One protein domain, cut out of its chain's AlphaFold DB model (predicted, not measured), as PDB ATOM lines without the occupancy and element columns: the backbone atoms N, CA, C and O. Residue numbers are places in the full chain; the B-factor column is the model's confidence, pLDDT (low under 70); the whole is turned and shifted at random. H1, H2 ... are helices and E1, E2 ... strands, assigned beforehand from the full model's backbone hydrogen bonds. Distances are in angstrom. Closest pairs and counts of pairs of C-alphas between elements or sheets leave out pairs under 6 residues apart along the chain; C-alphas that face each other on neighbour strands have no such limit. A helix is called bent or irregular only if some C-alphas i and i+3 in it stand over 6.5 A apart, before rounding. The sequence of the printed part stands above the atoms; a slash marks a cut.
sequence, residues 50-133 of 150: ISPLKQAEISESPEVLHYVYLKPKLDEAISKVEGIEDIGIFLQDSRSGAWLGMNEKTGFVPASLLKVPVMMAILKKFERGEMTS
ATOM      1  N   ILE A  50     110.647  79.113  94.857       58.62
ATOM      2  CA  ILE A  50     111.242  80.412  95.195       58.62
ATOM      3  C   ILE A  50     111.502  81.190  93.908       58.62
ATOM      4  O   ILE A  50     112.057  80.649  92.956       58.62
ATOM      5  N   SER A  51     111.125  82.475  93.890       61.75
ATOM      6  CA  SER A  51     111.490  83.392  92.806       61.75
ATOM      7  C   SER A  51     112.997  83.294  92.521       61.75
ATOM      8  O   SER A  51     113.778  83.443  93.467       61.75
ATOM      9  N   PRO A  52     113.423  83.095  91.258       60.12
ATOM     10  CA  PRO A  52     114.838  83.055  90.880       60.12
ATOM     11  C   PRO A  52     115.639  84.257  91.405       60.12
ATOM     12  O   PRO A  52     116.783  84.105  91.820       60.12
ATOM     13  N   LEU A  53     114.996  85.428  91.514       59.84
ATOM     14  CA  LEU A  53     115.601  86.640  92.075       59.84
ATOM     15  C   LEU A  53     116.065  86.463  93.528       59.84
ATOM     16  O   LEU A  53     117.135  86.942  93.886       59.84
ATOM     17  N   LYS A  54     115.301  85.736  94.352       61.91
ATOM     18  CA  LYS A  54     115.697  85.449  95.740       61.91
ATOM     19  C   LYS A  54     116.847  84.450  95.822       61.91
ATOM     20  O   LYS A  54     117.585  84.469  96.794       61.91
ATOM     21  N   GLN A  55     116.991  83.565  94.834       58.69
ATOM     22  CA  GLN A  55     118.116  82.625  94.787       58.69
ATOM     23  C   GLN A  55     119.419  83.349  94.425       58.69
ATOM     24  O   GLN A  55     120.452  83.069  95.023       58.69
ATOM     25  N   ALA A  56     119.357  84.314  93.501       59.19
ATOM     26  CA  ALA A  56     120.508  85.134  93.127       59.19
ATOM     27  C   ALA A  56     121.012  86.021  94.285       59.19
ATOM     28  O   ALA A  56     122.217  86.190  94.438       59.19
ATOM     29  N   GLU A  57     120.114  86.532  95.135       58.66
ATOM     30  CA  GLU A  57     120.453  87.342  96.321       58.66
ATOM     31  C   GLU A  57     121.255  86.561  97.385       58.66
ATOM     32  O   GLU A  57     122.025  87.151  98.135       58.66
ATOM     33  N   ILE A  58     121.121  85.229  97.421       59.09
ATOM     34  CA  ILE A  58     121.812  84.339  98.374       59.09
ATOM     35  C   ILE A  58     123.268  84.055  97.940       59.09
ATOM     36  O   ILE A  58     124.069  83.545  98.722       59.09
ATOM     37  N   SER A  59     123.649  84.383  96.701       56.00
ATOM     38  CA  SER A  59     125.005  84.152  96.198       56.00
ATOM     39  C   SER A  59     125.951  85.281  96.641       56.00
ATOM     40  O   SER A  59     126.014  86.341  96.027       56.00
ATOM     41  N   GLU A  60     126.688  85.060  97.734       55.38
ATOM     42  CA  GLU A  60     127.534  86.052  98.429       55.38
ATOM     43  C   GLU A  60     128.802  86.538  97.682       55.38
ATOM     44  O   GLU A  60     129.698  87.121  98.296       55.38
ATOM     45  N   SER A  61     128.931  86.362  96.366       52.94
ATOM     46  CA  SER A  61     130.070  86.935  95.636       52.94
ATOM     47  C   SER A  61     129.644  87.618  94.339       52.94
ATOM     48  O   SER A  61     129.470  86.978  93.301       52.94
ATOM     49  N   PRO A  62     129.523  88.956  94.334       49.31
ATOM     50  CA  PRO A  62     129.323  89.675  93.097       49.31
ATOM     51  C   PRO A  62     130.694  89.764  92.406       49.31
ATOM     52  O   PRO A  62     131.387  90.777  92.485       49.31
ATOM     53  N   GLU A  63     131.127  88.703  91.713       54.84
ATOM     54  CA  GLU A  63     132.114  88.851  90.634       54.84
ATOM     55  C   GLU A  63     131.405  89.560  89.461       54.84
ATOM     56  O   GLU A  63     131.010  88.973  88.456       54.84
ATOM     57  N   VAL A  64     131.174  90.869  89.636       56.44
ATOM     58  CA  VAL A  64     130.495  91.757  88.683       56.44
ATOM     59  C   VAL A  64     131.404  92.006  87.481       56.44
ATOM     60  O   VAL A  64     132.087  93.022  87.381       56.44
ATOM     61  N   LEU A  65     131.426  91.053  86.557       58.78
ATOM     62  CA  LEU A  65     131.983  91.208  85.209       58.78
ATOM     63  C   LEU A  65     131.009  90.698  84.141       58.78
ATOM     64  O   LEU A  65     131.401  90.356  83.027       58.78
ATOM     65  N   HIS A  66     129.718  90.657  84.452       69.75
ATOM     66  CA  HIS A  66     128.725  90.208  83.494       69.75
ATOM     67  C   HIS A  66     128.282  91.356  82.584       69.75
ATOM     68  O   HIS A  66     127.906  92.431  83.039       69.75
ATOM     69  N   TYR A  67     128.353  91.101  81.276       77.25
ATOM     70  CA  TYR A  67     127.911  91.973  80.182       77.25
ATOM     71  C   TYR A  67     128.732  93.235  79.891       77.25
ATOM     72  O   TYR A  67     128.355  94.006  79.011       77.25
ATOM     73  N   VAL A  68     129.911  93.410  80.496       81.56
ATOM     74  CA  VAL A  68     130.835  94.505  80.122       81.56
ATOM     75  C   VAL A  68     131.161  94.480  78.620       81.56
ATOM     76  O   VAL A  68     131.229  95.521  77.975       81.56
ATOM     77  N   TYR A  69     131.273  93.284  78.035       85.44
ATOM     78  CA  TYR A  69     131.507  93.093  76.600       85.44
ATOM     79  C   TYR A  69     130.299  93.442  75.711       85.44
ATOM     80  O   TYR A  69     130.467  93.609  74.503       85.44
ATOM     81  N   LEU A  70     129.084  93.524  76.267       88.56
ATOM     82  CA  LEU A  70     127.890  93.922  75.517       88.56
ATOM     83  C   LEU A  70     127.799  95.432  75.358       88.56
ATOM     84  O   LEU A  70     127.284  95.886  74.343       88.56
ATOM     85  N   LYS A  71     128.333  96.200  76.311       87.31
ATOM     86  CA  LYS A  71     128.289  97.662  76.265       87.31
ATOM     87  C   LYS A  71     128.786  98.252  74.933       87.31
ATOM     88  O   LYS A  71     128.014  98.988  74.333       87.31
ATOM     89  N   PRO A  72     129.976  97.901  74.397       90.56
ATOM     90  CA  PRO A  72     130.420  98.455  73.115       90.56
ATOM     91  C   PRO A  72     129.510  98.063  71.943       90.56
ATOM     92  O   PRO A  72     129.334  98.853  71.022       90.56
ATOM     93  N   LYS A  73     128.891  96.874  71.982       92.56
ATOM     94  CA  LYS A  73     127.933  96.443  70.950       92.56
ATOM     95  C   LYS A  73     126.617  97.214  71.037       92.56
ATOM     96  O   LYS A  73     126.029  97.520  70.006       92.56
ATOM     97  N   LEU A  74     126.157  97.516  72.251       91.56
ATOM     98  CA  LEU A  74     124.998  98.378  72.475       91.56
ATOM     99  C   LEU A  74     125.289  99.803  72.007       91.56
ATOM    100  O   LEU A  74     124.482 100.358  71.274       91.56
ATOM    101  N   ASP A  75     126.446 100.355  72.377       90.38
ATOM    102  CA  ASP A  75     126.871 101.696  71.964       90.38
ATOM    103  C   ASP A  75     126.936 101.796  70.420       90.38
ATOM    104  O   ASP A  75     126.460 102.771  69.839       90.38
ATOM    105  N   GLU A  76     127.446 100.763  69.734       94.00
ATOM    106  CA  GLU A  76     127.451 100.682  68.263       94.00
ATOM    107  C   GLU A  76     126.041 100.543  67.661       94.00
ATOM    108  O   GLU A  76     125.753 101.102  66.606       94.00
ATOM    109  N   ALA A  77     125.152  99.777  68.296       92.62
ATOM    110  CA  ALA A  77     123.782  99.621  67.816       92.62
ATOM    111  C   ALA A  77     122.980 100.919  67.976       92.62
ATOM    112  O   ALA A  77     122.234 101.290  67.075       92.62
ATOM    113  N   ILE A  78     123.166 101.617  69.098       91.62
ATOM    114  CA  ILE A  78     122.512 102.888  69.418       91.62
ATOM    115  C   ILE A  78     122.969 103.995  68.471       91.62
ATOM    116  O   ILE A  78     122.133 104.751  67.986       91.62
ATOM    117  N   SER A  79     124.266 104.073  68.155       91.00
ATOM    118  CA  SER A  79     124.797 105.129  67.281       91.00
ATOM    119  C   SER A  79     124.261 105.081  65.848       91.00
ATOM    120  O   SER A  79     124.344 106.074  65.132       91.00
ATOM    121  N   LYS A  80     123.690 103.944  65.431       93.75
ATOM    122  CA  LYS A  80     123.050 103.763  64.121       93.75
ATOM    123  C   LYS A  80     121.585 104.204  64.093       93.75
ATOM    124  O   LYS A  80     120.980 104.174  63.024       93.75
ATOM    125  N   VAL A  81     120.993 104.553  65.235       92.94
ATOM    126  CA  VAL A  81     119.590 104.964  65.311       92.94
ATOM    127  C   VAL A  81     119.502 106.486  65.286       92.94
ATOM    128  O   VAL A  81     119.964 107.162  66.200       92.94
ATOM    129  N   GLU A  82     118.899 107.029  64.233       93.50
ATOM    130  CA  GLU A  82     118.689 108.471  64.077       93.50
ATOM    131  C   GLU A  82     117.332 108.909  64.653       93.50
ATOM    132  O   GLU A  82     116.368 108.142  64.675       93.50
ATOM    133  N   GLY A  83     117.245 110.166  65.102       91.81
ATOM    134  CA  GLY A  83     115.985 110.777  65.547       91.81
ATOM    135  C   GLY A  83     115.517 110.387  66.952       91.81
ATOM    136  O   GLY A  83     114.358 110.628  67.283       91.81
ATOM    137  N   ILE A  84     116.387 109.797  67.777       89.69
ATOM    138  CA  ILE A  84     116.103 109.502  69.186       89.69
ATOM    139  C   ILE A  84     116.897 110.452  70.083       89.69
ATOM    140  O   ILE A  84     118.110 110.570  69.934       89.69
ATOM    141  N   GLU A  85     116.205 111.111  71.014       87.81
ATOM    142  CA  GLU A  85     116.811 112.040  71.980       87.81
ATOM    143  C   GLU A  85     117.499 111.295  73.129       87.81
ATOM    144  O   GLU A  85     118.668 111.544  73.410       87.81
ATOM    145  N   ASP A  86     116.805 110.327  73.738       90.12
ATOM    146  CA  ASP A  86     117.294 109.571  74.891       90.12
ATOM    147  C   ASP A  86     116.968 108.077  74.775       90.12
ATOM    148  O   ASP A  86     115.854 107.681  74.422       90.12
ATOM    149  N   ILE A  87     117.935 107.228  75.135       92.44
ATOM    150  CA  ILE A  87     117.777 105.767  75.202       92.44
ATOM    151  C   ILE A  87     118.166 105.283  76.594       92.44
ATOM    152  O   ILE A  87     119.257 105.581  77.085       92.44
ATOM    153  N   GLY A  88     117.275 104.507  77.209       92.12
ATOM    154  CA  GLY A  88     117.508 103.793  78.459       92.12
ATOM    155  C   GLY A  88     117.409 102.287  78.245       92.12
ATOM    156  O   GLY A  88     116.486 101.811  77.585       92.12
ATOM    157  N   ILE A  89     118.358 101.530  78.790       91.69
ATOM    158  CA  ILE A  89     118.386 100.069  78.698       91.69
ATOM    159  C   ILE A  89     118.651  99.498  80.084       91.69
ATOM    160  O   ILE A  89     119.590  99.898  80.766       91.69
ATOM    161  N   PHE A  90     117.835  98.524  80.474       90.62
ATOM    162  CA  PHE A  90     118.029  97.741  81.685       90.62
ATOM    163  C   PHE A  90     117.880  96.258  81.353       90.62
ATOM    164  O   PHE A  90     116.852  95.827  80.829       90.62
ATOM    165  N   LEU A  91     118.916  95.482  81.651       89.00
ATOM    166  CA  LEU A  91     118.949  94.035  81.487       89.00
ATOM    167  C   LEU A  91     119.371  93.408  82.813       89.00
ATOM    168  O   LEU A  91     120.389  93.799  83.376       89.00
ATOM    169  N   GLN A  92     118.632  92.400  83.269       85.81
ATOM    170  CA  GLN A  92     118.975  91.615  84.450       85.81
ATOM    171  C   GLN A  92     118.795  90.125  84.151       85.81
ATOM    172  O   GLN A  92     117.725  89.701  83.717       85.81
ATOM    173  N   ASP A  93     119.832  89.324  84.391       82.38
ATOM    174  CA  ASP A  93     119.734  87.866  84.377       82.38
ATOM    175  C   ASP A  93     119.197  87.394  85.729       82.38
ATOM    176  O   ASP A  93     119.849  87.521  86.765       82.38
ATOM    177  N   SER A  94     117.996  86.820  85.716       76.38
ATOM    178  CA  SER A  94     117.318  86.349  86.923       76.38
ATOM    179  C   SER A  94     118.011  85.165  87.600       76.38
ATOM    180  O   SER A  94     117.659  84.847  88.731       76.38
ATOM    181  N   ARG A  95     118.935  84.474  86.917       73.12
ATOM    182  CA  ARG A  95     119.653  83.312  87.468       73.12
ATOM    183  C   ARG A  95     120.932  83.718  88.185       73.12
ATOM    184  O   ARG A  95     121.235  83.176  89.237       73.12
ATOM    185  N   SER A  96     121.692  84.633  87.585       74.81
ATOM    186  CA  SER A  96     122.999  85.058  88.097       74.81
ATOM    187  C   SER A  96     122.939  86.360  88.896       74.81
ATOM    188  O   SER A  96     123.905  86.703  89.565       74.81
ATOM    189  N   GLY A  97     121.843  87.119  88.803       75.25
ATOM    190  CA  GLY A  97     121.746  88.463  89.380       75.25
ATOM    191  C   GLY A  97     122.587  89.510  88.640       75.25
ATOM    192  O   GLY A  97     122.529  90.694  88.973       75.25
ATOM    193  N   ALA A  98     123.340  89.097  87.617       81.06
ATOM    194  CA  ALA A  98     124.076  89.986  86.742       81.06
ATOM    195  C   ALA A  98     123.142  90.978  86.058       81.06
ATOM    196  O   ALA A  98     122.086  90.603  85.547       81.06
ATOM    197  N   TRP A  99     123.567  92.234  85.978       84.81
ATOM    198  CA  TRP A  99     122.782  93.267  85.325       84.81
ATOM    199  C   TRP A  99     123.659  94.222  84.517       84.81
ATOM    200  O   TRP A  99     124.853  94.377  84.774       84.81
ATOM    201  N   LEU A 100     123.042  94.842  83.515       88.31
ATOM    202  CA  LEU A 100     123.605  95.893  82.679       88.31
ATOM    203  C   LEU A 100     122.576  97.020  82.591       88.31
ATOM    204  O   LEU A 100     121.436  96.786  82.190       88.31
ATOM    205  N   GLY A 101     122.992  98.228  82.962       88.00
ATOM    206  CA  GLY A 101     122.192  99.444  82.852       88.00
ATOM    207  C   GLY A 101     122.877 100.485  81.971       88.00
ATOM    208  O   GLY A 101     124.099 100.644  82.020       88.00
ATOM    209  N   MET A 102     122.086 101.169  81.148       88.81
ATOM    210  CA  MET A 102     122.448 102.403  80.454       88.81
ATOM    211  C   MET A 102     121.321 103.402  80.676       88.81
ATOM    212  O   MET A 102     120.179 103.111  80.325       88.81
ATOM    213  N   ASN A 103     121.633 104.565  81.251       90.81
ATOM    214  CA  ASN A 103     120.647 105.595  81.601       90.81
ATOM    215  C   ASN A 103     119.455 105.041  82.409       90.81
ATOM    216  O   ASN A 103     118.342 105.552  82.330       90.81
ATOM    217  N   GLU A 104     119.667 103.994  83.212       88.31
ATOM    218  CA  GLU A 104     118.603 103.288  83.933       88.31
ATOM    219  C   GLU A 104     117.957 104.129  85.044       88.31
ATOM    220  O   GLU A 104     116.867 103.819  85.515       88.31
ATOM    221  N   LYS A 105     118.631 105.206  85.463       90.69
ATOM    222  CA  LYS A 105     118.138 106.169  86.458       90.69
ATOM    223  C   LYS A 105     117.400 107.352  85.832       90.69
ATOM    224  O   LYS A 105     116.856 108.175  86.567       90.69
ATOM    225  N   THR A 106     117.403 107.463  84.506       93.00
ATOM    226  CA  THR A 106     116.701 108.528  83.789       93.00
ATOM    227  C   THR A 106     115.198 108.256  83.808       93.00
ATOM    228  O   THR A 106     114.752 107.114  83.702       93.00
ATOM    229  N   GLY A 107     114.396 109.309  83.974       92.19
ATOM    230  CA  GLY A 107     112.941 109.197  83.934       92.19
ATOM    231  C   GLY A 107     112.443 109.057  82.497       92.19
ATOM    232  O   GLY A 107     112.668 109.948  81.686       92.19
ATOM    233  N   PHE A 108     111.724 107.975  82.199       92.56
ATOM    234  CA  PHE A 108     111.049 107.770  80.914       92.56
ATOM    235  C   PHE A 108     109.533 107.762  81.098       92.56
ATOM    236  O   PHE A 108     109.019 107.306  82.122       92.56
ATOM    237  N   VAL A 109     108.798 108.223  80.084       92.62
ATOM    238  CA  VAL A 109     107.337 108.097  80.062       92.62
ATOM    239  C   VAL A 109     106.990 106.627  79.784       92.62
ATOM    240  O   VAL A 109     107.283 106.135  78.697       92.62
ATOM    241  N   PRO A 110     106.340 105.902  80.715       92.00
ATOM    242  CA  PRO A 110     106.107 104.463  80.562       92.00
ATOM    243  C   PRO A 110     105.105 104.129  79.444       92.00
ATOM    244  O   PRO A 110     105.037 102.988  78.990       92.00
ATOM    245  N   ALA A 111     104.301 105.100  78.996       93.38
ATOM    246  CA  ALA A 111     103.255 104.903  77.994       93.38
ATOM    247  C   ALA A 111     102.398 103.658  78.313       93.38
ATOM    248  O   ALA A 111     101.885 103.505  79.423       93.38
ATOM    249  N   SER A 112     102.251 102.732  77.360       96.94
ATOM    250  CA  SER A 112     101.466 101.509  77.565       96.94
ATOM    251  C   SER A 112     102.091 100.500  78.540       96.94
ATOM    252  O   SER A 112     101.363  99.608  78.974       96.94
ATOM    253  N   LEU A 113     103.365 100.631  78.944       94.69
ATOM    254  CA  LEU A 113     103.968  99.745  79.956       94.69
ATOM    255  C   LEU A 113     103.248  99.838  81.305       94.69
ATOM    256  O   LEU A 113     103.229  98.856  82.039       94.69
ATOM    257  N   LEU A 114     102.575 100.958  81.602       96.81
ATOM    258  CA  LEU A 114     101.774 101.124  82.822       96.81
ATOM    259  C   LEU A 114     100.627 100.101  82.935       96.81
ATOM    260  O   LEU A 114     100.184  99.784  84.037       96.81
ATOM    261  N   LYS A 115     100.164  99.525  81.819       96.75
ATOM    262  CA  LYS A 115      99.114  98.493  81.825       96.75
ATOM    263  C   LYS A 115      99.545  97.232  82.575       96.75
ATOM    264  O   LYS A 115      98.694  96.565  83.153       96.75
ATOM    265  N   VAL A 116     100.843  96.920  82.597       96.69
ATOM    266  CA  VAL A 116     101.381  95.732  83.276       96.69
ATOM    267  C   VAL A 116     101.188  95.816  84.795       96.69
ATOM    268  O   VAL A 116     100.472  94.967  85.325       96.69
ATOM    269  N   PRO A 117     101.715  96.826  85.520       96.19
ATOM    270  CA  PRO A 117     101.494  96.929  86.960       96.19
ATOM    271  C   PRO A 117     100.015  97.128  87.318       96.19
ATOM    272  O   PRO A 117      99.572  96.619  88.346       96.19
ATOM    273  N   VAL A 118      99.224  97.792  86.467       96.25
ATOM    274  CA  VAL A 118      97.768  97.902  86.663       96.25
ATOM    275  C   VAL A 118      97.099  96.527  86.603       96.25
ATOM    276  O   VAL A 118      96.327  96.183  87.496       96.25
ATOM    277  N   MET A 119      97.422  95.712  85.598       96.25
ATOM    278  CA  MET A 119      96.896  94.351  85.489       96.25
ATOM    279  C   MET A 119      97.361  93.478  86.657       96.25
ATOM    280  O   MET A 119      96.557  92.755  87.233       96.25
ATOM    281  N   MET A 120      98.630  93.582  87.064       96.88
ATOM    282  CA  MET A 120      99.145  92.881  88.245       96.88
ATOM    283  C   MET A 120      98.383  93.270  89.516       96.88
ATOM    284  O   MET A 120      98.058  92.402  90.322       96.88
ATOM    285  N   ALA A 121      98.049  94.551  89.694       95.62
ATOM    286  CA  ALA A 121      97.251  95.010  90.827       95.62
ATOM    287  C   ALA A 121      95.823  94.445  90.791       95.62
ATOM    288  O   ALA A 121      95.314  94.011  91.823       95.62
ATOM    289  N   ILE A 122      95.192  94.400  89.613       94.56
ATOM    290  CA  ILE A 122      93.875  93.776  89.427       94.56
ATOM    291  C   ILE A 122      93.944  92.288  89.778       94.56
ATOM    292  O   ILE A 122      93.183  91.830  90.629       94.56
ATOM    293  N   LEU A 123      94.894  91.550  89.200       94.81
ATOM    294  CA  LEU A 123      95.121  90.136  89.511       94.81
ATOM    295  C   LEU A 123      95.339  89.925  91.012       94.81
ATOM    296  O   LEU A 123      94.787  88.991  91.589       94.81
ATOM    297  N   LYS A 124      96.053  90.837  91.681       94.75
ATOM    298  CA  LYS A 124      96.269  90.737  93.124       94.75
ATOM    299  C   LYS A 124      94.984  90.885  93.939       94.75
ATOM    300  O   LYS A 124      94.835  90.214  94.956       94.75
ATOM    301  N   LYS A 125      94.059  91.741  93.502       93.50
ATOM    302  CA  LYS A 125      92.732  91.880  94.123       93.50
ATOM    303  C   LYS A 125      91.876  90.636  93.915       93.50
ATOM    304  O   LYS A 125      91.204  90.200  94.845       93.50
ATOM    305  N   PHE A 126      91.952  90.035  92.730       93.31
ATOM    306  CA  PHE A 126      91.309  88.757  92.430       93.31
ATOM    307  C   PHE A 126      91.800  87.630  93.341       93.31
ATOM    308  O   PHE A 126      90.986  86.949  93.956       93.31
ATOM    309  N   GLU A 127      93.120  87.475  93.495       92.19
ATOM    310  CA  GLU A 127      93.715  86.479  94.401       92.19
ATOM    311  C   GLU A 127      93.249  86.635  95.856       92.19
ATOM    312  O   GLU A 127      93.172  85.656  96.594       92.19
ATOM    313  N   ARG A 128      92.948  87.869  96.279       95.06
ATOM    314  CA  ARG A 128      92.488  88.190  97.638       95.06
ATOM    315  C   ARG A 128      90.973  88.093  97.818       95.06
ATOM    316  O   ARG A 128      90.492  88.300  98.927       95.06
ATOM    317  N   GLY A 129      90.221  87.817  96.753       93.25
ATOM    318  CA  GLY A 129      88.757  87.832  96.777       93.25
ATOM    319  C   GLY A 129      88.142  89.234  96.879       93.25
ATOM    320  O   GLY A 129      86.944  89.358  97.105       93.25
ATOM    321  N   GLU A 130      88.934  90.294  96.691       91.81
ATOM    322  CA  GLU A 130      88.468  91.692  96.685       91.81
ATOM    323  C   GLU A 130      87.756  92.058  95.367       91.81
ATOM    324  O   GLU A 130      87.076  93.080  95.279       91.81
ATOM    325  N   MET A 131      87.927  91.235  94.329       84.88
ATOM    326  CA  MET A 131      87.244  91.337  93.039       84.88
ATOM    327  C   MET A 131      86.737  89.958  92.612       84.88
ATOM    328  O   MET A 131      87.452  88.963  92.712       84.88
ATOM    329  N   THR A 132      85.498  89.897  92.128       80.62
ATOM    330  CA  THR A 132      84.886  88.681  91.574       80.62
ATOM    331  C   THR A 132      84.942  88.723  90.051       80.62
ATOM    332  O   THR A 132      84.890  89.792  89.451       80.62
ATOM    333  N   SER A 133      85.055  87.560  89.403       70.94
ATOM    334  CA  SER A 133      85.231  87.444  87.941       70.94
ATOM    335  C   SER A 133      83.971  87.760  87.150       70.94
ATOM    336  O   SER A 133      83.992  87.765  85.920       70.94
TER     337      SER A 133
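Overview. This is residues 50 to 133 of the 150 residues of an uncharacterized protein of Candidatus Woesebacteria bacterium CG22_combo_CG10-13_8_21_14_all_39_10 (UniProt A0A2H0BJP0). An open, flat spread of separate parts: a small two-stranded hairpin, E1 and E2, lies in the middle, with the short helix H2 to one side and the long helix H3 well off to the other. H1 lies out beyond the hairpin's turn, and no helix touches another. The printed part has 84 residues, with three named helices and two named strands in the order H1, H2, E1, E2, H3; the sheet, E1 - E2, is antiparallel. The class is mostly helix, though under half of the residues are in named elements. The whole is only just extended, close to loose, with a radius of gyration of the C-alphas of 17.9 A and spans of 50 by 41 by 17 A.

Arrangement. H1, residues 52 to 57, is apart from H2, residues 71 to 79. It is also apart from the strands E1, residues 89 to 92, and E2, residues 99 to 102. H2 and E2 are near each other, with 5 pairs of C-alphas within 10 A. E1 and E2 form a hairpin, antiparallel at 174 degrees; the C-alphas of Gln 92 and Trp 99 face each other at 4.2 A. N 89 and O 102 are within hydrogen-bond range at 2.9 A, as are N 102 and O 89 at 2.8 A. H3, residues 111 to 127, is apart from H1, H2 and E1. Every O i to N i+4 pair is within hydrogen-bond range in H1 and H2, and 10 of 13 in H3.

Along the chain. H1 begins at C-alpha 52 (114.838, 83.055, 90.880). H2 is 12.2 A long from first to last C-alpha, and H3 is 26.5 A long, ending at C-alpha 127 (93.715, 86.479, 94.401). H3 is neither bent nor irregular, but only just: C-alphas 111 and 114 are 6.3 A apart.

Size, cuts and confidence. The two C-alphas farthest apart, those of Pro 72 and Thr 132, are 50.1 A from each other. The printed part has no cut. The link from H1 to H2, residues 58 to 70, is long. Residues 79 to 85, 109 to 121 and 124 to 129 stand free. The mean pLDDT of the printed part is 83.4, and residues 50 to 66 are under 70.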